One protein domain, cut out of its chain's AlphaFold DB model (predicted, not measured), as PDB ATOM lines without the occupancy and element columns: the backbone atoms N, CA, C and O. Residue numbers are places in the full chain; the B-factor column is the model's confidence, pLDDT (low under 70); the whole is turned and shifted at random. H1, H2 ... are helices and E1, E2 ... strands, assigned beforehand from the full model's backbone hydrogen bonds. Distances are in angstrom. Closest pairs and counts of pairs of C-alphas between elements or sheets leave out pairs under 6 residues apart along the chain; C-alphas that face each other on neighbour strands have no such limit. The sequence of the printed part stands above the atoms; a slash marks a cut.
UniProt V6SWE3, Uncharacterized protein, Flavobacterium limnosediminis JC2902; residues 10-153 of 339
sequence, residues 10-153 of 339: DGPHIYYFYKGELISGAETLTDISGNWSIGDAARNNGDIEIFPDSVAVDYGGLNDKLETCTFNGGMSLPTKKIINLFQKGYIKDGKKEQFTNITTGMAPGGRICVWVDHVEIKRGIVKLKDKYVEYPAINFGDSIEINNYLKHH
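Overview. This is residues 10 to 153 of the 339 residues of an uncharacterized protein of Flavobacterium limnosediminis JC2902 (UniProt V6SWE3). Two antiparallel sheets lie face to face as a sandwich with crossed strands, E2-E1-E4-E5-E11 over E3-E8-E9-E10; H1 packs on the second sheet at one end, with the small hairpin E6-E7 beyond it, and H2 lies off the other end on a loose tail. The 144 printed residues hold two named helices and eleven named strands, in the order E1 E2 E3 E4 E5 H1 E6 E7 E8 E9 E10 E11 H2, a mixed class of helices and strands. The whole is only just compact, close to loose, with a radius of gyration of the C-alphas of 17.2 A, and spans 50 by 38 by 24 A.

Arrangement. Start with the strongly twisted first sheet. E1, residues 10 to 18, and E2, residues 21 to 27, form a hairpin, with N 16 and O 24 2.8 A apart. E4, residues 54 to 62, is antiparallel to E1, with N 13 and O 58 2.8 A apart, and bends by 60 degrees at residue 59. E5, residues 68 to 76, forms a hairpin with E4, N 57 and O 73 being 2.8 A apart. The edge strand E11, residues 127 to 131, is antiparallel to E5, with N 70 and O 130 2.9 A apart. In the other sheet, E8, residues 102 to 107, E9, residues 111 to 116, and E10, residues 119 to 125, form a meander, each strand the antiparallel neighbour of the one before; look at N 105 and O 113, 2.9 A, and N 114 and O 122, 2.9 A. E3, residues 38 to 41, is the edge strand beside E8, with no N and O pair within hydrogen-bond range; C-alphas 38 and 105 face each other at 5.2 A. The sandwich, two sheets face to face, has its strands at 48 degrees; E10 runs on into E11 at 56 degrees. H1, residues 79 to 88, is on the sheet of E9, the closest C-alphas being those of Ile 82 and Val 116, 7.0 A. E6, residues 90 to 92, and E7, residues 95 to 97, form a hairpin, with N 92 and O 95 2.8 A apart. H2, residues 141 to 152, is apart from E1 and E5, among others. Every O i to N i+4 pair is within hydrogen-bond range in H1, and 6 of 8 in H2.

Along the chain. Find C-alpha 10 at (186.072, 182.441, 147.548), from where E1 runs 26.0 A. E4 measures 24.3 A, E5 26.3 A and E10 18.9 A. H1 starts at C-alpha 79, (190.167, 208.840, 155.445), and measures 14.1 A; H2 measures 18.0 A and ends at C-alpha 152, (164.474, 179.659, 150.994).

Size, cuts and confidence. The two C-alphas farthest apart, those of Gly 94 and Tyr 135, are 55.1 A apart. The printed part has no cut; the link E3 to E4 is long. The model's pLDDT is under 70 at residue 10, residues 26 to 49 and residues 132 to 147.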
ATOM      1  N   ASP A  10     184.868 183.276 147.639       69.25
ATOM      2  CA  ASP A  10     186.072 182.441 147.548       69.25
ATOM      3  C   ASP A  10     187.288 183.281 147.137       69.25
ATOM      4  O   ASP A  10     187.138 184.351 146.545       69.25
ATOM      5  N   GLY A  11     188.492 182.813 147.458       70.88
ATOM      6  CA  GLY A  11     189.757 183.423 147.045       70.88
ATOM      7  C   GLY A  11     189.894 184.927 147.319       70.88
ATOM      8  O   GLY A  11     190.302 185.652 146.411       70.88
ATOM      9  N   PRO A  12     189.534 185.443 148.505       76.69
ATOM     10  CA  PRO A  12     189.610 186.866 148.785       76.69
ATOM     11  C   PRO A  12     191.015 187.432 148.896       76.69
ATOM     12  O   PRO A  12     191.846 186.970 149.678       76.69
ATOM     13  N   HIS A  13     191.201 188.549 148.215       79.50
ATOM     14  CA  HIS A  13     192.368 189.402 148.322       79.50
ATOM     15  C   HIS A  13     191.905 190.824 148.598       79.50
ATOM     16  O   HIS A  13     191.005 191.331 147.924       79.50
ATOM     17  N   ILE A  14     192.511 191.469 149.590       82.00
ATOM     18  CA  ILE A  14     192.198 192.840 149.993       82.00
ATOM     19  C   ILE A  14     193.493 193.636 150.014       82.00
ATOM     20  O   ILE A  14     194.475 193.220 150.621       82.00
ATOM     21  N   TYR A  15     193.478 194.807 149.390       85.44
ATOM     22  CA  TYR A  15     194.633 195.684 149.264       85.44
ATOM     23  C   TYR A  15     194.254 197.094 149.701       85.44
ATOM     24  O   TYR A  15     193.315 197.687 149.171       85.44
ATOM     25  N   TYR A  16     194.987 197.653 150.654       85.50
ATOM     26  CA  TYR A  16     194.806 199.014 151.141       85.50
ATOM     27  C   TYR A  16     195.914 199.911 150.610       85.50
ATOM     28  O   TYR A  16     197.096 199.582 150.723       85.50
ATOM     29  N   PHE A  17     195.532 201.073 150.091       88.12
ATOM     30  CA  PHE A  17     196.460 202.016 149.479       88.12
ATOM     31  C   PHE A  17     196.399 203.387 150.150       88.12
ATOM     32  O   PHE A  17     195.381 203.774 150.735       88.12
ATOM     33  N   TYR A  18     197.495 204.128 150.032       87.75
ATOM     34  CA  TYR A  18     197.568 205.553 150.326       87.75
ATOM     35  C   TYR A  18     198.357 206.244 149.219       87.75
ATOM     36  O   TYR A  18     199.489 205.865 148.931       87.75
ATOM     37  N   LYS A  19     197.759 207.246 148.570       90.69
ATOM     38  CA  LYS A  19     198.358 207.993 147.452       90.69
ATOM     39  C   LYS A  19     198.895 207.099 146.322       90.69
ATOM     40  O   LYS A  19     199.867 207.450 145.663       90.69
ATOM     41  N   GLY A  20     198.234 205.965 146.082       85.56
ATOM     42  CA  GLY A  20     198.602 204.999 145.042       85.56
ATOM     43  C   GLY A  20     199.650 203.962 145.458       85.56
ATOM     44  O   GLY A  20     199.913 203.047 144.684       85.56
ATOM     45  N   GLU A  21     200.205 204.051 146.666       86.81
ATOM     46  CA  GLU A  21     201.140 203.060 147.201       86.81
ATOM     47  C   GLU A  21     200.405 202.034 148.064       86.81
ATOM     48  O   GLU A  21     199.535 202.390 148.862       86.81
ATOM     49  N   LEU A  22     200.746 200.755 147.897       84.00
ATOM     50  CA  LEU A  22     200.225 199.673 148.726       84.00
ATOM     51  C   LEU A  22     200.788 199.819 150.145       84.00
ATOM     52  O   LEU A  22     201.998 199.739 150.336       84.00
ATOM     53  N   ILE A  23     199.913 200.003 151.134       79.75
ATOM     54  CA  ILE A  23     200.317 200.151 152.542       79.75
ATOM     55  C   ILE A  23     199.994 198.923 153.393       79.75
ATOM     56  O   ILE A  23     200.538 198.767 154.482       79.75
ATOM     57  N   SER A  24     199.078 198.068 152.937       78.62
ATOM     58  CA  SER A  24     198.720 196.821 153.612       78.62
ATOM     59  C   SER A  24     197.933 195.918 152.665       78.62
ATOM     60  O   SER A  24     197.218 196.413 151.795       78.62
ATOM     61  N   GLY A  25     198.033 194.606 152.852       70.00
ATOM     62  CA  GLY A  25     197.187 193.625 152.189       70.00
ATOM     63  C   GLY A  25     196.757 192.534 153.163       70.00
ATOM     64  O   GLY A  25     197.434 192.297 154.164       70.00
ATOM     65  N   ALA A  26     195.635 191.892 152.865       67.06
ATOM     66  CA  ALA A  26     195.175 190.678 153.524       67.06
ATOM     67  C   ALA A  26     194.845 189.645 152.438       67.06
ATOM     68  O   ALA A  26     194.039 189.921 151.546       67.06
ATOM     69  N   GLU A  27     195.498 188.485 152.501       57.47
ATOM     70  CA  GLU A  27     195.310 187.359 151.577       57.47
ATOM     71  C   GLU A  27     194.681 186.165 152.318       57.47
ATOM     72  O   GLU A  27     194.807 186.040 153.536       57.47
ATOM     73  N   THR A  28     193.968 185.328 151.563       53.19
ATOM     74  CA  THR A  28     193.095 184.204 151.956       53.19
ATOM     75  C   THR A  28     193.312 183.500 153.304       53.19
ATOM     76  O   THR A  28     194.365 182.926 153.578       53.19
ATOM     77  N   LEU A  29     192.190 183.344 154.021       45.56
ATOM     78  CA  LEU A  29     191.800 182.099 154.693       45.56
ATOM     79  C   LEU A  29     191.592 181.015 153.612       45.56
ATOM     80  O   LEU A  29     190.815 181.223 152.688       45.56
ATOM     81  N   THR A  30     192.273 179.871 153.697       36.53
ATOM     82  CA  THR A  30     192.196 178.756 152.723       36.53
ATOM     83  C   THR A  30     190.975 177.848 152.919       36.53
ATOM     84  O   THR A  30     191.056 176.648 152.656       36.53
ATOM     85  N   ASP A  31     189.874 178.370 153.454       39.00
ATOM     86  CA  ASP A  31     188.732 177.555 153.863       39.00
ATOM     87  C   ASP A  31     187.480 177.942 153.068       39.00
ATOM     88  O   ASP A  31     187.043 179.089 153.114       39.00
ATOM     89  N   ILE A  32     186.892 176.968 152.362       40.97
ATOM     90  CA  ILE A  32     185.620 177.078 151.614       40.97
ATOM     91  C   ILE A  32     184.427 177.063 152.599       40.97
ATOM     92  O   ILE A  32     183.283 176.795 152.234       40.97
ATOM     93  N   SER A  33     184.656 177.358 153.881       37.41
ATOM     94  CA  SER A  33     183.575 177.443 154.853       37.41
ATOM     95  C   SER A  33     182.672 178.613 154.468       37.41
ATOM     96  O   SER A  33     183.157 179.727 154.305       37.41
ATOM     97  N   GLY A  34     181.374 178.334 154.267       39.88
ATOM     98  CA  GLY A  34     180.335 179.214 153.703       39.88
ATOM     99  C   GLY A  34     180.089 180.527 154.455       39.88
ATOM    100  O   GLY A  34     178.990 180.781 154.946       39.88
ATOM    101  N   ASN A  35     181.121 181.353 154.512       42.34
ATOM    102  CA  ASN A  35     181.283 182.558 155.296       42.34
ATOM    103  C   ASN A  35     181.774 183.684 154.382       42.34
ATOM    104  O   ASN A  35     182.272 183.469 153.274       42.34
ATOM    105  N   TRP A  36     181.715 184.912 154.894       39.84
ATOM    106  CA  TRP A  36     182.493 185.986 154.299       39.84
ATOM    107  C   TRP A  36     183.972 185.688 154.396       39.84
ATOM    108  O   TRP A  36     184.525 185.419 155.461       39.84
ATOM    109  N   SER A  37     184.603 185.883 153.264       40.66
ATOM    110  CA  SER A  37     185.991 186.238 153.168       40.66
ATOM    111  C   SER A  37     186.285 187.549 153.905       40.66
ATOM    112  O   SER A  37     186.084 188.640 153.368       40.66
ATOM    113  N   ILE A  38     186.720 187.456 155.159       46.59
ATOM    114  CA  ILE A  38     187.166 188.610 155.941       46.59
ATOM    115  C   ILE A  38     188.690 188.637 155.885       46.59
ATOM    116  O   ILE A  38     189.347 187.700 156.331       46.59
ATOM    117  N   GLY A  39     189.240 189.717 155.336       47.44
ATOM    118  CA  GLY A  39     190.659 190.027 155.431       47.44
ATOM    119  C   GLY A  39     190.849 191.195 156.387       47.44
ATOM    120  O   GLY A  39     190.440 192.324 156.099       47.44
ATOM    121  N   ASP A  40     191.468 190.926 157.530       46.03
ATOM    122  CA  ASP A  40     191.910 191.983 158.426       46.03
ATOM    123  C   ASP A  40     193.280 192.474 157.961       46.03
ATOM    124  O   ASP A  40     194.235 191.703 157.856       46.03
ATOM    125  N   ALA A  41     193.409 193.781 157.737       46.88
ATOM    126  CA  ALA A  41     194.723 194.392 157.850       46.88
ATOM    127  C   ALA A  41     195.051 194.419 159.344       46.88
ATOM    128  O   ALA A  41     194.630 195.338 160.048       46.88
ATOM    129  N   ALA A  42     195.743 193.389 159.840       41.53
ATOM    130  CA  ALA A  42     196.178 193.330 161.229       41.53
ATOM    131  C   ALA A  42     197.043 194.561 161.539       41.53
ATOM    132  O   ALA A  42     198.210 194.643 161.149       41.53
ATOM    133  N   ARG A  43     196.468 195.533 162.248       52.25
ATOM    134  CA  ARG A  43     197.208 196.642 162.848       52.25
ATOM    135  C   ARG A  43     197.469 196.269 164.301       52.25
ATOM    136  O   ARG A  43     196.745 196.661 165.209       52.25
ATOM    137  N   ASN A  44     198.499 195.452 164.517       39.09
ATOM    138  CA  ASN A  44     199.003 195.188 165.860       39.09
ATOM    139  C   ASN A  44     199.556 196.496 166.445       39.09
ATOM    140  O   ASN A  44     200.468 197.076 165.864       39.09
ATOM    141  N   ASN A  45     198.972 196.942 167.564       36.91
ATOM    142  CA  ASN A  45     199.448 197.970 168.501       36.91
ATOM    143  C   ASN A  45     200.711 198.749 168.074       36.91
ATOM    144  O   ASN A  45     201.830 198.295 168.310       36.91
ATOM    145  N   GLY A  46     200.534 199.959 167.540       37.62
ATOM    146  CA  GLY A  46     201.627 200.905 167.306       37.62
ATOM    147  C   GLY A  46     201.185 202.098 166.464       37.62
ATOM    148  O   GLY A  46     200.338 201.945 165.587       37.62
ATOM    149  N   ASP A  47     201.727 203.281 166.757       44.88
ATOM    150  CA  ASP A  47     201.493 204.530 166.026       44.88
ATOM    151  C   ASP A  47     201.657 204.339 164.508       44.88
ATOM    152  O   ASP A  47     202.762 204.152 164.003       44.88
ATOM    153  N   ILE A  48     200.550 204.403 163.766       53.12
ATOM    154  CA  ILE A  48     200.561 204.455 162.302       53.12
ATOM    155  C   ILE A  48     200.083 205.846 161.891       53.12
ATOM    156  O   ILE A  48     198.906 206.178 162.036       53.12
ATOM    157  N   GLU A  49     200.986 206.650 161.333       60.78
ATOM    158  CA  GLU A  49     200.682 207.998 160.830       60.78
ATOM    159  C   GLU A  49     199.808 207.981 159.559       60.78
ATOM    160  O   GLU A  49     199.152 208.972 159.232       60.78
ATOM    161  N   ILE A  50     199.778 206.853 158.833       77.31
ATOM    162  CA  ILE A  50     199.191 206.749 157.491       77.31
ATOM    163  C   ILE A  50     197.940 205.854 157.483       77.31
ATOM    164  O   ILE A  50     197.968 204.638 157.706       77.31
ATOM    165  N   PHE A  51     196.798 206.467 157.180       85.31
ATOM    166  CA  PHE A  51     195.521 205.780 156.987       85.31
ATOM    167  C   PHE A  51     195.232 205.595 155.498       85.31
ATOM    168  O   PHE A  51     195.519 206.509 154.723       85.31
ATOM    169  N   PRO A  52     194.633 204.460 155.090       88.00
ATOM    170  CA  PRO A  52     194.333 204.237 153.689       88.00
ATOM    171  C   PRO A  52     193.346 205.280 153.164       88.00
ATOM    172  O   PRO A  52     192.405 205.701 153.848       88.00
ATOM    173  N   ASP A  53     193.562 205.688 151.922       91.56
ATOM    174  CA  ASP A  53     192.635 206.521 151.158       91.56
ATOM    175  C   ASP A  53     191.831 205.718 150.142       91.56
ATOM    176  O   ASP A  53     190.888 206.244 149.546       91.56
ATOM    177  N   SER A  54     192.154 204.438 149.979       92.25
ATOM    178  CA  SER A  54     191.461 203.532 149.082       92.25
ATOM    179  C   SER A  54     191.678 202.070 149.464       92.25
ATOM    180  O   SER A  54     192.626 201.709 150.165       92.25
ATOM    181  N   VAL A  55     190.745 201.236 149.015       89.75
ATOM    182  CA  VAL A  55     190.792 199.779 149.127       89.75
ATOM    183  C   VAL A  55     190.497 199.172 147.764       89.75
ATOM    184  O   VAL A  55     189.649 199.693 147.037       89.75
ATOM    185  N   ALA A  56     191.168 198.079 147.428       90.31
ATOM    186  CA  ALA A  56     190.835 197.221 146.304       90.31
ATOM    187  C   ALA A  56     190.630 195.785 146.781       90.31
ATOM    188  O   ALA A  56     191.214 195.369 147.782       90.31
ATOM    189  N   VAL A  57     189.796 195.046 146.060       85.50
ATOM    190  CA  VAL A  57     189.528 193.634 146.311       85.50
ATOM    191  C   VAL A  57     189.601 192.824 145.022       85.50
ATOM    192  O   VAL A  57     189.321 193.341 143.935       85.50
ATOM    193  N   ASP A  58     189.924 191.545 145.173       85.19
ATOM    194  CA  ASP A  58     189.747 190.502 144.164       85.19
ATOM    195  C   ASP A  58     189.189 189.253 144.857       85.19
ATOM    196  O   ASP A  58     189.765 188.804 145.847       85.19
ATOM    197  N   TYR A  59     188.033 188.753 144.422       79.81
ATOM    198  CA  TYR A  59     187.394 187.583 145.033       79.81
ATOM    199  C   TYR A  59     186.403 186.898 144.083       79.81
ATOM    200  O   TYR A  59     185.821 187.520 143.191       79.81
ATOM    201  N   GLY A  60     186.179 185.606 144.296       78.56
ATOM    202  CA  GLY A  60     185.114 184.822 143.682       78.56
ATOM    203  C   GLY A  60     183.800 184.925 144.458       78.56
ATOM    204  O   GLY A  60     183.796 185.073 145.677       78.56
ATOM    205  N   GLY A  61     182.660 184.825 143.778       77.94
ATOM    206  CA  GLY A  61     181.346 184.759 144.423       77.94
ATOM    207  C   GLY A  61     180.197 184.600 143.431       77.94
ATOM    208  O   GLY A  61     180.408 184.567 142.219       77.94
ATOM    209  N   LEU A  62     178.963 184.528 143.929       77.19
ATOM    210  CA  LEU A  62     177.771 184.416 143.077       77.19
ATOM    211  C   LEU A  62     177.345 185.776 142.507       77.19
ATOM    212  O   LEU A  62     177.347 186.774 143.226       77.19
ATOM    213  N   ASN A  63     176.928 185.836 141.244       75.12
ATOM    214  CA  ASN A  63     176.247 187.008 140.682       75.12
ATOM    215  C   ASN A  63     174.721 186.956 140.892       75.12
ATOM    216  O   ASN A  63     174.195 186.006 141.461       75.12
ATOM    217  N   ASP A  64     174.010 187.963 140.383       71.81
ATOM    218  CA  ASP A  64     172.551 188.113 140.465       71.81
ATOM    219  C   ASP A  64     171.724 186.964 139.878       71.81
ATOM    220  O   ASP A  64     170.531 186.841 140.163       71.81
ATOM    221  N   LYS A  65     172.364 186.095 139.101       72.56
ATOM    222  CA  LYS A  65     171.786 184.897 138.494       72.56
ATOM    223  C   LYS A  65     172.249 183.608 139.169       72.56
ATOM    224  O   LYS A  65     172.001 182.534 138.634       72.56
ATOM    225  N   LEU A  66     172.902 183.709 140.330       71.12
ATOM    226  CA  LEU A  66     173.526 182.596 141.046       71.12
ATOM    227  C   LEU A  66     174.627 181.893 140.225       71.12
ATOM    228  O   LEU A  66     174.907 180.718 140.442       71.12
ATOM    229  N   GLU A  67     175.272 182.608 139.299       74.50
ATOM    230  CA  GLU A  67     176.432 182.104 138.555       74.50
ATOM    231  C   GLU A  67     177.719 182.456 139.312       74.50
ATOM    232  O   GLU A  67     177.900 183.601 139.743       74.50
ATOM    233  N   THR A  68     178.651 181.510 139.430       74.94
ATOM    234  CA  THR A  68     179.977 181.769 140.009       74.94
ATOM    235  C   THR A  68     180.789 182.696 139.099       74.94
ATOM    236  O   THR A  68     180.969 182.432 137.909       74.94
ATOM    237  N   CYS A  69     181.293 183.793 139.654       78.44
ATOM    238  CA  CYS A  69     182.035 184.841 138.951       78.44
ATOM    239  C   CYS A  69     183.248 185.293 139.768       78.44
ATOM    240  O   CYS A  69     183.299 185.064 140.976       78.44
ATOM    241  N   THR A  70     184.180 185.997 139.128       83.31
ATOM    242  CA  THR A  70     185.196 186.806 139.817       83.31
ATOM    243  C   THR A  70     184.806 188.279 139.811       83.31
ATOM    244  O   THR A  70     184.222 188.805 138.854       83.31
ATOM    245  N   PHE A  71     185.152 188.966 140.891       83.94
ATOM    246  CA  PHE A  71     184.904 190.382 141.097       83.94
ATOM    247  C   PHE A  71     186.216 191.080 141.434       83.94
ATOM    248  O   PHE A  71     186.928 190.659 142.339       83.94
ATOM    249  N   ASN A  72     186.518 192.166 140.722       88.94
ATOM    250  CA  ASN A  72     187.733 192.944 140.933       88.94
ATOM    251  C   ASN A  72     187.432 194.444 140.863       88.94
ATOM    252  O   ASN A  72     186.637 194.921 140.040       88.94
ATOM    253  N   GLY A  73     188.077 195.204 141.739       89.50
ATOM    254  CA  GLY A  73     188.031 196.657 141.707       89.50
ATOM    255  C   GLY A  73     188.289 197.257 143.074       89.50
ATOM    256  O   GLY A  73     188.724 196.577 143.994       89.50
ATOM    257  N   GLY A  74     188.002 198.543 143.223       90.12
ATOM    258  CA  GLY A  74     188.228 199.232 144.481       90.12
ATOM    259  C   GLY A  74     187.400 200.491 144.630       90.12
ATOM    260  O   GLY A  74     186.650 200.887 143.735       90.12
ATOM    261  N   MET A  75     187.543 201.129 145.783       93.38
ATOM    262  CA  MET A  75     186.894 202.395 146.084       93.38
ATOM    263  C   MET A  75     187.765 203.268 146.981       93.38
ATOM    264  O   MET A  75     188.542 202.779 147.798       93.38
ATOM    265  N   SER A  76     187.577 204.584 146.873       94.25
ATOM    266  CA  SER A  76     188.142 205.530 147.835       94.25
ATOM    267  C   SER A  76     187.554 205.312 149.229       94.25
ATOM    268  O   SER A  76     186.386 204.943 149.367       94.25
ATOM    269  N   LEU A  77     188.317 205.592 150.275       91.62
ATOM    270  CA  LEU A  77     187.884 205.515 151.664       91.62
ATOM    271  C   LEU A  77     187.718 206.914 152.268       91.62
ATOM    272  O   LEU A  77     188.417 207.854 151.887       91.62
ATOM    273  N   PRO A  78     186.795 207.096 153.227       92.50
ATOM    274  CA  PRO A  78     186.628 208.366 153.918       92.50
ATOM    275  C   PRO A  78     187.725 208.551 154.983       92.50
ATOM    276  O   PRO A  78     187.444 208.504 156.180       92.50
ATOM    277  N   THR A  79     188.973 208.795 154.569       89.38
ATOM    278  CA  THR A  79     190.167 208.840 155.445       89.38
ATOM    279  C   THR A  79     189.988 209.743 156.664       89.38
ATOM    280  O   THR A  79     190.316 209.350 157.778       89.38
ATOM    281  N   LYS A  80     189.373 210.924 156.499       89.69
ATOM    282  CA  LYS A  80     189.077 211.833 157.624       89.69
ATOM    283  C   LYS A  80     188.151 211.205 158.674       89.69
ATOM    284  O   LYS A  80     188.340 211.436 159.863       89.69
ATOM    285  N   LYS A  81     187.148 210.425 158.246       90.19
ATOM    286  CA  LYS A  81     186.233 209.705 159.151       90.19
ATOM    287  C   LYS A  81     186.994 208.617 159.906       90.19
ATOM    288  O   LYS A  81     186.825 208.512 161.113       90.19
ATOM    289  N   ILE A  82     187.839 207.862 159.204       87.62
ATOM    290  CA  ILE A  82     188.675 206.805 159.789       87.62
ATOM    291  C   ILE A  82     189.600 207.392 160.861       87.62
ATOM    292  O   ILE A  82     189.535 206.963 162.007       87.62
ATOM    293  N   ILE A  83     190.379 208.427 160.521       86.75
ATOM    294  CA  ILE A  83     191.282 209.116 161.460       86.75
ATOM    295  C   ILE A  83     190.527 209.560 162.716       86.75
ATOM    296  O   ILE A  83     190.968 209.300 163.832       86.75
ATOM    297  N   ASN A  84     189.368 210.200 162.540       87.12
ATOM    298  CA  ASN A  84     188.565 210.683 163.659       87.12
ATOM    299  C   ASN A  84     188.090 209.537 164.566       87.12
ATOM    300  O   ASN A  84     188.138 209.674 165.785       87.12
ATOM    301  N   LEU A  85     187.672 208.397 164.000       85.38
ATOM    302  CA  LEU A  85     187.297 207.222 164.794       85.38
ATOM    303  C   LEU A  85     188.484 206.744 165.640       85.38
ATOM    304  O   LEU A  85     188.367 206.723 166.864       85.38
ATOM    305  N   PHE A  86     189.638 206.484 165.021       84.50
ATOM    306  CA  PHE A  86     190.851 206.039 165.722       84.50
ATOM    307  C   PHE A  86     191.322 207.017 166.811       84.50
ATOM    308  O   PHE A  86     191.717 206.588 167.887       84.50
ATOM    309  N   GLN A  87     191.251 208.332 166.579       84.44
ATOM    310  CA  GLN A  87     191.650 209.337 167.576       84.44
ATOM    311  C   GLN A  87     190.659 209.448 168.739       84.44
ATOM    312  O   GLN A  87     191.039 209.675 169.894       84.44
ATOM    313  N   LYS A  88     189.362 209.350 168.437       85.31
ATOM    314  CA  LYS A  88     188.304 209.561 169.421       85.31
ATOM    315  C   LYS A  88     188.130 208.352 170.338       85.31
ATOM    316  O   LYS A  88     187.879 208.552 171.531       85.31
ATOM    317  N   GLY A  89     188.267 207.143 169.798       81.50
ATOM    318  CA  GLY A  89     187.886 205.907 170.475       81.50
ATOM    319  C   GLY A  89     186.374 205.819 170.714       81.50
ATOM    320  O   GLY A  89     185.584 206.609 170.180       81.50
ATOM    321  N   TYR A  90     185.961 204.867 171.545       78.62
ATOM    322  CA  TYR A  90     184.562 204.631 171.911       78.62
ATOM    323  C   TYR A  90     184.425 204.251 173.392       78.62
ATOM    324  O   TYR A  90     185.421 203.990 174.056       78.62
ATOM    325  N   ILE A  91     183.205 204.275 173.939       76.56
ATOM    326  CA  ILE A  91     182.953 203.882 175.336       76.56
ATOM    327  C   ILE A  91     182.305 202.503 175.375       76.56
ATOM    328  O   ILE A  91     181.182 202.345 174.902       76.56
ATOM    329  N   LYS A  92     182.972 201.533 175.992       70.56
ATOM    330  CA  LYS A  92     182.457 200.183 176.225       70.56
ATOM    331  C   LYS A  92     182.464 199.897 177.718       70.56
ATOM    332  O   LYS A  92     183.483 200.087 178.371       70.56
ATOM    333  N   ASP A  93     181.315 199.509 178.266       71.81
ATOM    334  CA  ASP A  93     181.166 199.191 179.695       71.81
ATOM    335  C   ASP A  93     181.701 200.303 180.624       71.81
ATOM    336  O   ASP A  93     182.364 200.059 181.631       71.81
ATOM    337  N   GLY A  94     181.460 201.563 180.237       74.44
ATOM    338  CA  GLY A  94     181.914 202.753 180.966       74.44
ATOM    339  C   GLY A  94     183.406 203.080 180.823       74.44
ATOM    340  O   GLY A  94     183.860 204.078 181.383       74.44
ATOM    341  N   LYS A  95     184.173 202.293 180.064       77.56
ATOM    342  CA  LYS A  95     185.602 202.509 179.806       77.56
ATOM    343  C   LYS A  95     185.832 203.026 178.397       77.56
ATOM    344  O   LYS A  95     185.122 202.660 177.465       77.56
ATOM    345  N   LYS A  96     186.837 203.888 178.243       82.00
ATOM    346  CA  LYS A  96     187.281 204.341 176.925       82.00
ATOM    347  C   LYS A  96     188.138 203.256 176.280       82.00
ATOM    348  O   LYS A  96     189.199 202.932 176.801       82.00
ATOM    349  N   GLU A  97     187.676 202.761 175.146       81.69
ATOM    350  CA  GLU A  97     188.360 201.823 174.264       81.69
ATOM    351  C   GLU A  97     188.821 202.544 172.992       81.69
ATOM    352  O   GLU A  97     188.330 203.630 172.658       81.69
ATOM    353  N   GLN A  98     189.766 201.942 172.275       82.06
ATOM    354  CA  GLN A  98     190.260 202.457 170.999       82.06
ATOM    355  C   GLN A  98     189.806 201.579 169.847       82.06
ATOM    356  O   GLN A  98     189.642 200.371 170.005       82.06
ATOM    357  N   PHE A  99     189.625 202.208 168.688       80.50
ATOM    358  CA  PHE A  99     189.487 201.452 167.455       80.50
ATOM    359  C   PHE A  99     190.854 200.939 167.010       80.50
ATOM    360  O   PHE A  99     191.838 201.677 167.109       80.50
ATOM    361  N   THR A 100     190.920 199.702 166.527       76.12
ATOM    362  CA  THR A 100     192.201 199.060 166.194       76.12
ATOM    363  C   THR A 100     192.283 198.603 164.747       76.12
ATOM    364  O   THR A 100     193.346 198.751 164.143       76.12
ATOM    365  N   ASN A 101     191.185 198.146 164.143       75.94
ATOM    366  CA  ASN A 101     191.229 197.547 162.812       75.94
ATOM    367  C   ASN A 101     190.387 198.292 161.778       75.94
ATOM    368  O   ASN A 101     189.371 198.920 162.080       75.94
ATOM    369  N   ILE A 102     190.826 198.192 160.524       79.44
ATOM    370  CA  ILE A 102     189.998 198.458 159.351       79.44
ATOM    371  C   ILE A 102     189.752 197.104 158.703       79.44
ATOM    372  O   ILE A 102     190.698 196.444 158.268       79.44
ATOM    373  N   THR A 103     188.490 196.715 158.638       79.06
ATOM    374  CA  THR A 103     188.086 195.439 158.062       79.06
ATOM    375  C   THR A 103     187.318 195.710 156.788       79.06
ATOM    376  O   THR A 103     186.447 196.581 156.749       79.06
ATOM    377  N   THR A 104     187.632 194.958 155.742       80.38
ATOM    378  CA  THR A 104     186.857 194.953 154.505       80.38
ATOM    379  C   THR A 104     186.271 193.571 154.343       80.38
ATOM    380  O   THR A 104     186.930 192.565 154.597       80.38
ATOM    381  N   GLY A 105     185.015 193.532 153.944       78.75
ATOM    382  CA  GLY A 105     184.335 192.295 153.653       78.75
ATOM    383  C   GLY A 105     183.667 192.352 152.292       78.75
ATOM    384  O   GLY A 105     183.336 193.431 151.786       78.75
ATOM    385  N   MET A 106     183.451 191.169 151.733       79.31
ATOM    386  CA  MET A 106     182.922 190.974 150.397       79.31
ATOM    387  C   MET A 106     181.665 190.105 150.417       79.31
ATOM    388  O   MET A 106     181.608 189.114 151.134       79.31
ATOM    389  N   ALA A 107     180.683 190.453 149.586       76.38
ATOM    390  CA  ALA A 107     179.443 189.705 149.383       76.38
ATOM    391  C   ALA A 107     179.242 189.346 147.900       76.38
ATOM    392  O   ALA A 107     179.858 189.967 147.026       76.38
ATOM    393  N   PRO A 108     178.325 188.417 147.578       76.31
ATOM    394  CA  PRO A 108     177.899 188.147 146.206       76.31
ATOM    395  C   PRO A 108     177.604 189.409 145.370       76.31
ATOM    396  O   PRO A 108     177.152 190.444 145.865       76.31
ATOM    397  N   GLY A 109     177.807 189.319 144.058       79.31
ATOM    398  CA  GLY A 109     177.479 190.370 143.095       79.31
ATOM    399  C   GLY A 109     178.402 191.588 143.158       79.31
ATOM    400  O   GLY A 109     177.948 192.695 142.875       79.31
ATOM    401  N   GLY A 110     179.660 191.406 143.566       80.75
ATOM    402  CA  GLY A 110     180.663 192.475 143.594       80.75
ATOM    403  C   GLY A 110     180.548 193.421 144.789       80.75
ATOM    404  O   GLY A 110     181.123 194.503 144.763       80.75
ATOM    405  N   ARG A 111     179.777 193.091 145.827       85.06
ATOM    406  CA  ARG A 111     179.545 193.999 146.960       85.06
ATOM    407  C   ARG A 111     180.709 193.999 147.933       85.06
ATOM    408  O   ARG A 111     181.178 192.941 148.335       85.06
ATOM    409  N   ILE A 112     181.098 195.193 148.368       83.44
ATOM    410  CA  ILE A 112     182.110 195.395 149.402       83.44
ATOM    411  C   ILE A 112     181.584 196.305 150.505       83.44
ATOM    412  O   ILE A 112     180.876 197.283 150.241       83.44
ATOM    413  N   CYS A 113     181.961 196.012 151.741       83.81
ATOM    414  CA  CYS A 113     181.686 196.858 152.892       83.81
ATOM    415  C   CYS A 113     182.954 197.017 153.727       83.81
ATOM    416  O   CYS A 113     183.733 196.078 153.867       83.81
ATOM    417  N   VAL A 114     183.180 198.226 154.233       83.69
ATOM    418  CA  VAL A 114     184.364 198.570 155.020       83.69
ATOM    419  C   VAL A 114     183.923 199.092 156.371       83.69
ATOM    420  O   VAL A 114     183.052 199.969 156.465       83.69
ATOM    421  N   TRP A 115     184.584 198.587 157.403       83.00
ATOM    422  CA  TRP A 115     184.371 198.924 158.798       83.00
ATOM    423  C   TRP A 115     185.657 199.416 159.453       83.00
ATOM    424  O   TRP A 115     186.763 199.093 159.024       83.00
ATOM    425  N   VAL A 116     185.487 200.194 160.515       80.25
ATOM    426  CA  VAL A 116     186.505 200.418 161.540       80.25
ATOM    427  C   VAL A 116     186.038 199.663 162.780       80.25
ATOM    428  O   VAL A 116     185.043 200.051 163.395       80.25
ATOM    429  N   ASP A 117     186.695 198.548 163.087       76.25
ATOM    430  CA  ASP A 117     186.186 197.470 163.941       76.25
ATOM    431  C   ASP A 117     184.713 197.135 163.649       76.25
ATOM    432  O   ASP A 117     184.382 196.498 162.656       76.25
ATOM    433  N   HIS A 118     183.804 197.580 164.515       71.69
ATOM    434  CA  HIS A 118     182.375 197.302 164.435       71.69
ATOM    435  C   HIS A 118     181.575 198.416 163.742       71.69
ATOM    436  O   HIS A 118     180.370 198.259 163.565       71.69
ATOM    437  N   VAL A 119     182.220 199.524 163.359       75.44
ATOM    438  CA  VAL A 119     181.579 200.723 162.806       75.44
ATOM    439  C   VAL A 119     181.659 200.745 161.286       75.44
ATOM    440  O   VAL A 119     182.737 200.891 160.714       75.44
ATOM    441  N   GLU A 120     180.511 200.708 160.611       81.88
ATOM    442  CA  GLU A 120     180.459 200.803 159.149       81.88
ATOM    443  C   GLU A 120     180.862 202.203 158.647       81.88
ATOM    444  O   GLU A 120     180.364 203.249 159.096       81.88
ATOM    445  N   ILE A 121     181.785 202.247 157.681       85.69
ATOM    446  CA  ILE A 121     182.269 203.505 157.102       85.69
ATOM    447  C   ILE A 121     181.885 203.701 155.643       85.69
ATOM    448  O   ILE A 121     181.675 204.857 155.258       85.69
ATOM    449  N   LYS A 122     181.797 202.630 154.847       87.12
ATOM    450  CA  LYS A 122     181.478 202.729 153.419       87.12
ATOM    451  C   LYS A 122     181.051 201.387 152.824       87.12
ATOM    452  O   LYS A 122     181.663 200.368 153.120       87.12
ATOM    453  N   ARG A 123     180.080 201.434 151.908       87.06
ATOM    454  CA  ARG A 123     179.712 200.338 151.000       87.06
ATOM    455  C   ARG A 123     180.072 200.687 149.559       87.06
ATOM    456  O   ARG A 123     180.114 201.867 149.197       87.06
ATOM    457  N   GLY A 124     180.324 199.669 148.748       86.44
ATOM    458  CA  GLY A 124     180.649 199.807 147.334       86.44
ATOM    459  C   GLY A 124     180.281 198.570 146.523       86.44
ATOM    460  O   GLY A 124     179.946 197.521 147.074       86.44
ATOM    461  N   ILE A 125     180.353 198.716 145.202       87.31
ATOM    462  CA  ILE A 125     180.180 197.628 144.241       87.31
ATOM    463  C   ILE A 125     181.382 197.657 143.298       87.31
ATOM    464  O   ILE A 125     181.648 198.676 142.655       87.31
ATOM    465  N   VAL A 126     182.119 196.555 143.239       86.62
ATOM    466  CA  VAL A 126     183.200 196.312 142.286       86.62
ATOM    467  C   VAL A 126     182.671 195.577 141.058       86.62
ATOM    468  O   VAL A 126     181.569 195.025 141.056       86.62
ATOM    469  N   LYS A 127     183.435 195.616 139.969       86.44
ATOM    470  CA  LYS A 127     182.966 195.107 138.681       86.44
ATOM    471  C   LYS A 127     183.124 193.593 138.619       86.44
ATOM    472  O   LYS A 127     184.096 193.036 139.125       86.44
ATOM    473  N   LEU A 128     182.178 192.950 137.939       84.19
ATOM    474  CA  LEU A 128     182.361 191.589 137.449       84.19
ATOM    475  C   LEU A 128     183.533 191.598 136.465       84.19
ATOM    476  O   LEU A 128     183.558 192.426 135.549       84.19
ATOM    477  N   LYS A 129     184.493 190.704 136.685       82.38
ATOM    478  CA  LYS A 129     185.677 190.545 135.842       82.38
ATOM    479  C   LYS A 129     185.456 189.393 134.869       82.38
ATOM    480  O   LYS A 129     185.296 189.647 133.679       82.38
ATOM    481  N   ASP A 130     185.311 188.177 135.391       75.75
ATOM    482  CA  ASP A 130     185.089 186.969 134.598       75.75
ATOM    483  C   ASP A 130     183.858 186.193 135.089       75.75
ATOM    484  O   ASP A 130     183.523 186.192 136.277       75.75
ATOM    485  N   LYS A 131     183.185 185.505 134.162       71.19
ATOM    486  CA  LYS A 131     182.177 184.485 134.476       71.19
ATOM    487  C   LYS A 131     182.819 183.112 134.348       71.19
ATOM    488  O   LYS A 131     183.407 182.825 133.305       71.19
ATOM    489  N   TYR A 132     182.682 182.260 135.360       63.62
ATOM    490  CA  TYR A 132     183.104 180.872 135.212       63.62
ATOM    491  C   TYR A 132     182.100 180.126 134.328       63.62
ATOM    492  O   TYR A 132     180.890 180.214 134.526       63.62
ATOM    493  N   VAL A 133     182.610 179.406 133.330       52.88
ATOM    494  CA  VAL A 133     181.824 178.459 132.529       52.88
ATOM    495  C   VAL A 133     181.754 177.143 133.306       52.88
ATOM    496  O   VAL A 133     182.762 176.744 133.888       52.88
ATOM    497  N   GLU A 134     180.583 176.495 133.332       47.75
ATOM    498  CA  GLU A 134     180.355 175.204 134.000       47.75
ATOM    499  C   GLU A 134     181.466 174.191 133.672       47.75
ATOM    500  O   GLU A 134     181.513 173.605 132.592       47.75
ATOM    501  N   TYR A 135     182.347 173.955 134.637       42.94
ATOM    502  CA  TYR A 135     183.066 172.694 134.777       42.94
ATOM    503  C   TYR A 135     182.412 171.930 135.929       42.94
ATOM    504  O   TYR A 135     181.841 172.578 136.810       42.94
ATOM    505  N   PRO A 136     182.439 170.582 135.938       41.22
ATOM    506  CA  PRO A 136     181.783 169.800 136.981       41.22
ATOM    507  C   PRO A 136     182.291 170.261 138.347       41.22
ATOM    508  O   PRO A 136     183.449 170.040 138.703       41.22
ATOM    509  N   ALA A 137     181.426 170.967 139.074       42.88
ATOM    510  CA  ALA A 137     181.749 171.511 140.374       42.88
ATOM    511  C   ALA A 137     181.981 170.344 141.333       42.88
ATOM    512  O   ALA A 137     181.189 169.398 141.393       42.88
ATOM    513  N   ILE A 138     183.074 170.407 142.087       36.66
ATOM    514  CA  ILE A 138     183.262 169.533 143.238       36.66
ATOM    515  C   ILE A 138     182.134 169.883 144.217       36.66
ATOM    516  O   ILE A 138     182.139 170.948 144.830       36.66
ATOM    517  N   ASN A 139     181.129 169.010 144.318       38.47
ATOM    518  CA  ASN A 139     180.070 169.107 145.320       38.47
ATOM    519  C   ASN A 139     180.685 168.819 146.695       38.47
ATOM    520  O   ASN A 139     180.713 167.676 147.149       38.47
ATOM    521  N   PHE A 140     181.190 169.851 147.363       40.44
ATOM    522  CA  PHE A 140     181.448 169.781 148.799       40.44
ATOM    523  C   PHE A 140     180.109 169.614 149.535       40.44
ATOM    524  O   PHE A 140     179.085 170.104 149.055       40.44
ATOM    525  N   GLY A 141     180.082 168.936 150.688       43.25
ATOM    526  CA  GLY A 141     178.861 168.802 151.504       43.25
ATOM    527  C   GLY A 141     178.189 170.154 151.798       43.25
ATOM    528  O   GLY A 141     176.962 170.253 151.777       43.25
ATOM    529  N   ASP A 142     179.005 171.204 151.910       54.94
ATOM    530  CA  ASP A 142     178.610 172.601 152.114       54.94
ATOM    531  C   ASP A 142     177.749 173.160 150.968       54.94
ATOM    532  O   ASP A 142     176.860 173.983 151.188       54.94
ATOM    533  N   SER A 143     177.924 172.660 149.738       60.34
ATOM    534  CA  SER A 143     177.123 173.084 148.583       60.34
ATOM    535  C   SER A 143     175.644 172.707 148.722       60.34
ATOM    536  O   SER A 143     174.781 173.445 148.253       60.34
ATOM    537  N   ILE A 144     175.311 171.596 149.392       65.56
ATOM    538  CA  ILE A 144     173.916 171.168 149.587       65.56
ATOM    539  C   ILE A 144     173.228 172.055 150.625       65.56
ATOM    540  O   ILE A 144     172.090 172.477 150.408       65.56
ATOM    541  N   GLU A 145     173.904 172.353 151.737       65.81
ATOM    542  CA  GLU A 145     173.376 173.230 152.787       65.81
ATOM    543  C   GLU A 145     173.161 174.650 152.257       65.81
ATOM    544  O   GLU A 145     172.062 175.192 152.392       65.81
ATOM    545  N   ILE A 146     174.154 175.198 151.552       68.00
ATOM    546  CA  ILE A 146     174.071 176.514 150.909       68.00
ATOM    547  C   ILE A 146     172.954 176.547 149.865       68.00
ATOM    548  O   ILE A 146     172.114 177.444 149.889       68.00
ATOM    549  N   ASN A 147     172.877 175.550 148.977       69.12
ATOM    550  CA  ASN A 147     171.811 175.492 147.978       69.12
ATOM    551  C   ASN A 147     170.426 175.384 148.624       69.12
ATOM    552  O   ASN A 147     169.466 175.967 148.124       69.12
ATOM    553  N   ASN A 148     170.292 174.650 149.728       72.12
ATOM    554  CA  ASN A 148     169.029 174.578 150.456       72.12
ATOM    555  C   ASN A 148     168.685 175.914 151.118       72.12
ATOM    556  O   ASN A 148     167.541 176.350 151.002       72.12
ATOM    557  N   TYR A 149     169.657 176.602 151.717       73.50
ATOM    558  CA  TYR A 149     169.453 177.947 152.251       73.50
ATOM    559  C   TYR A 149     169.007 178.927 151.160       73.50
ATOM    560  O   TYR A 149     167.964 179.566 151.304       73.50
ATOM    561  N   LEU A 150     169.719 178.990 150.032       73.88
ATOM    562  CA  LEU A 150     169.429 179.915 148.931       73.88
ATOM    563  C   LEU A 150     168.066 179.661 148.263       73.88
ATOM    564  O   LEU A 150     167.458 180.600 147.749       73.88
ATOM    565  N   LYS A 151     167.530 178.431 148.313       76.50
ATOM    566  CA  LYS A 151     166.143 178.144 147.884       76.50
ATOM    567  C   LYS A 151     165.106 178.860 148.751       76.50
ATOM    568  O   LYS A 151     164.065 179.275 148.243       76.50
ATOM    569  N   HIS A 152     165.365 178.979 150.052       74.31
ATOM    570  CA  HIS A 152     164.474 179.659 150.994       74.31
ATOM    571  C   HIS A 152     164.761 181.163 151.086       74.31
ATOM    572  O   HIS A 152     163.841 181.953 151.312       74.31
ATOM    573  N   HIS A 153     166.017 181.553 150.869       75.88
ATOM    574  CA  HIS A 153     166.536 182.905 151.042       75.88
ATOM    575  C   HIS A 153     167.397 183.296 149.829       75.88
ATOM    576  O   HIS A 153     168.625 183.307 149.923       75.88
TER     577      HIS A 153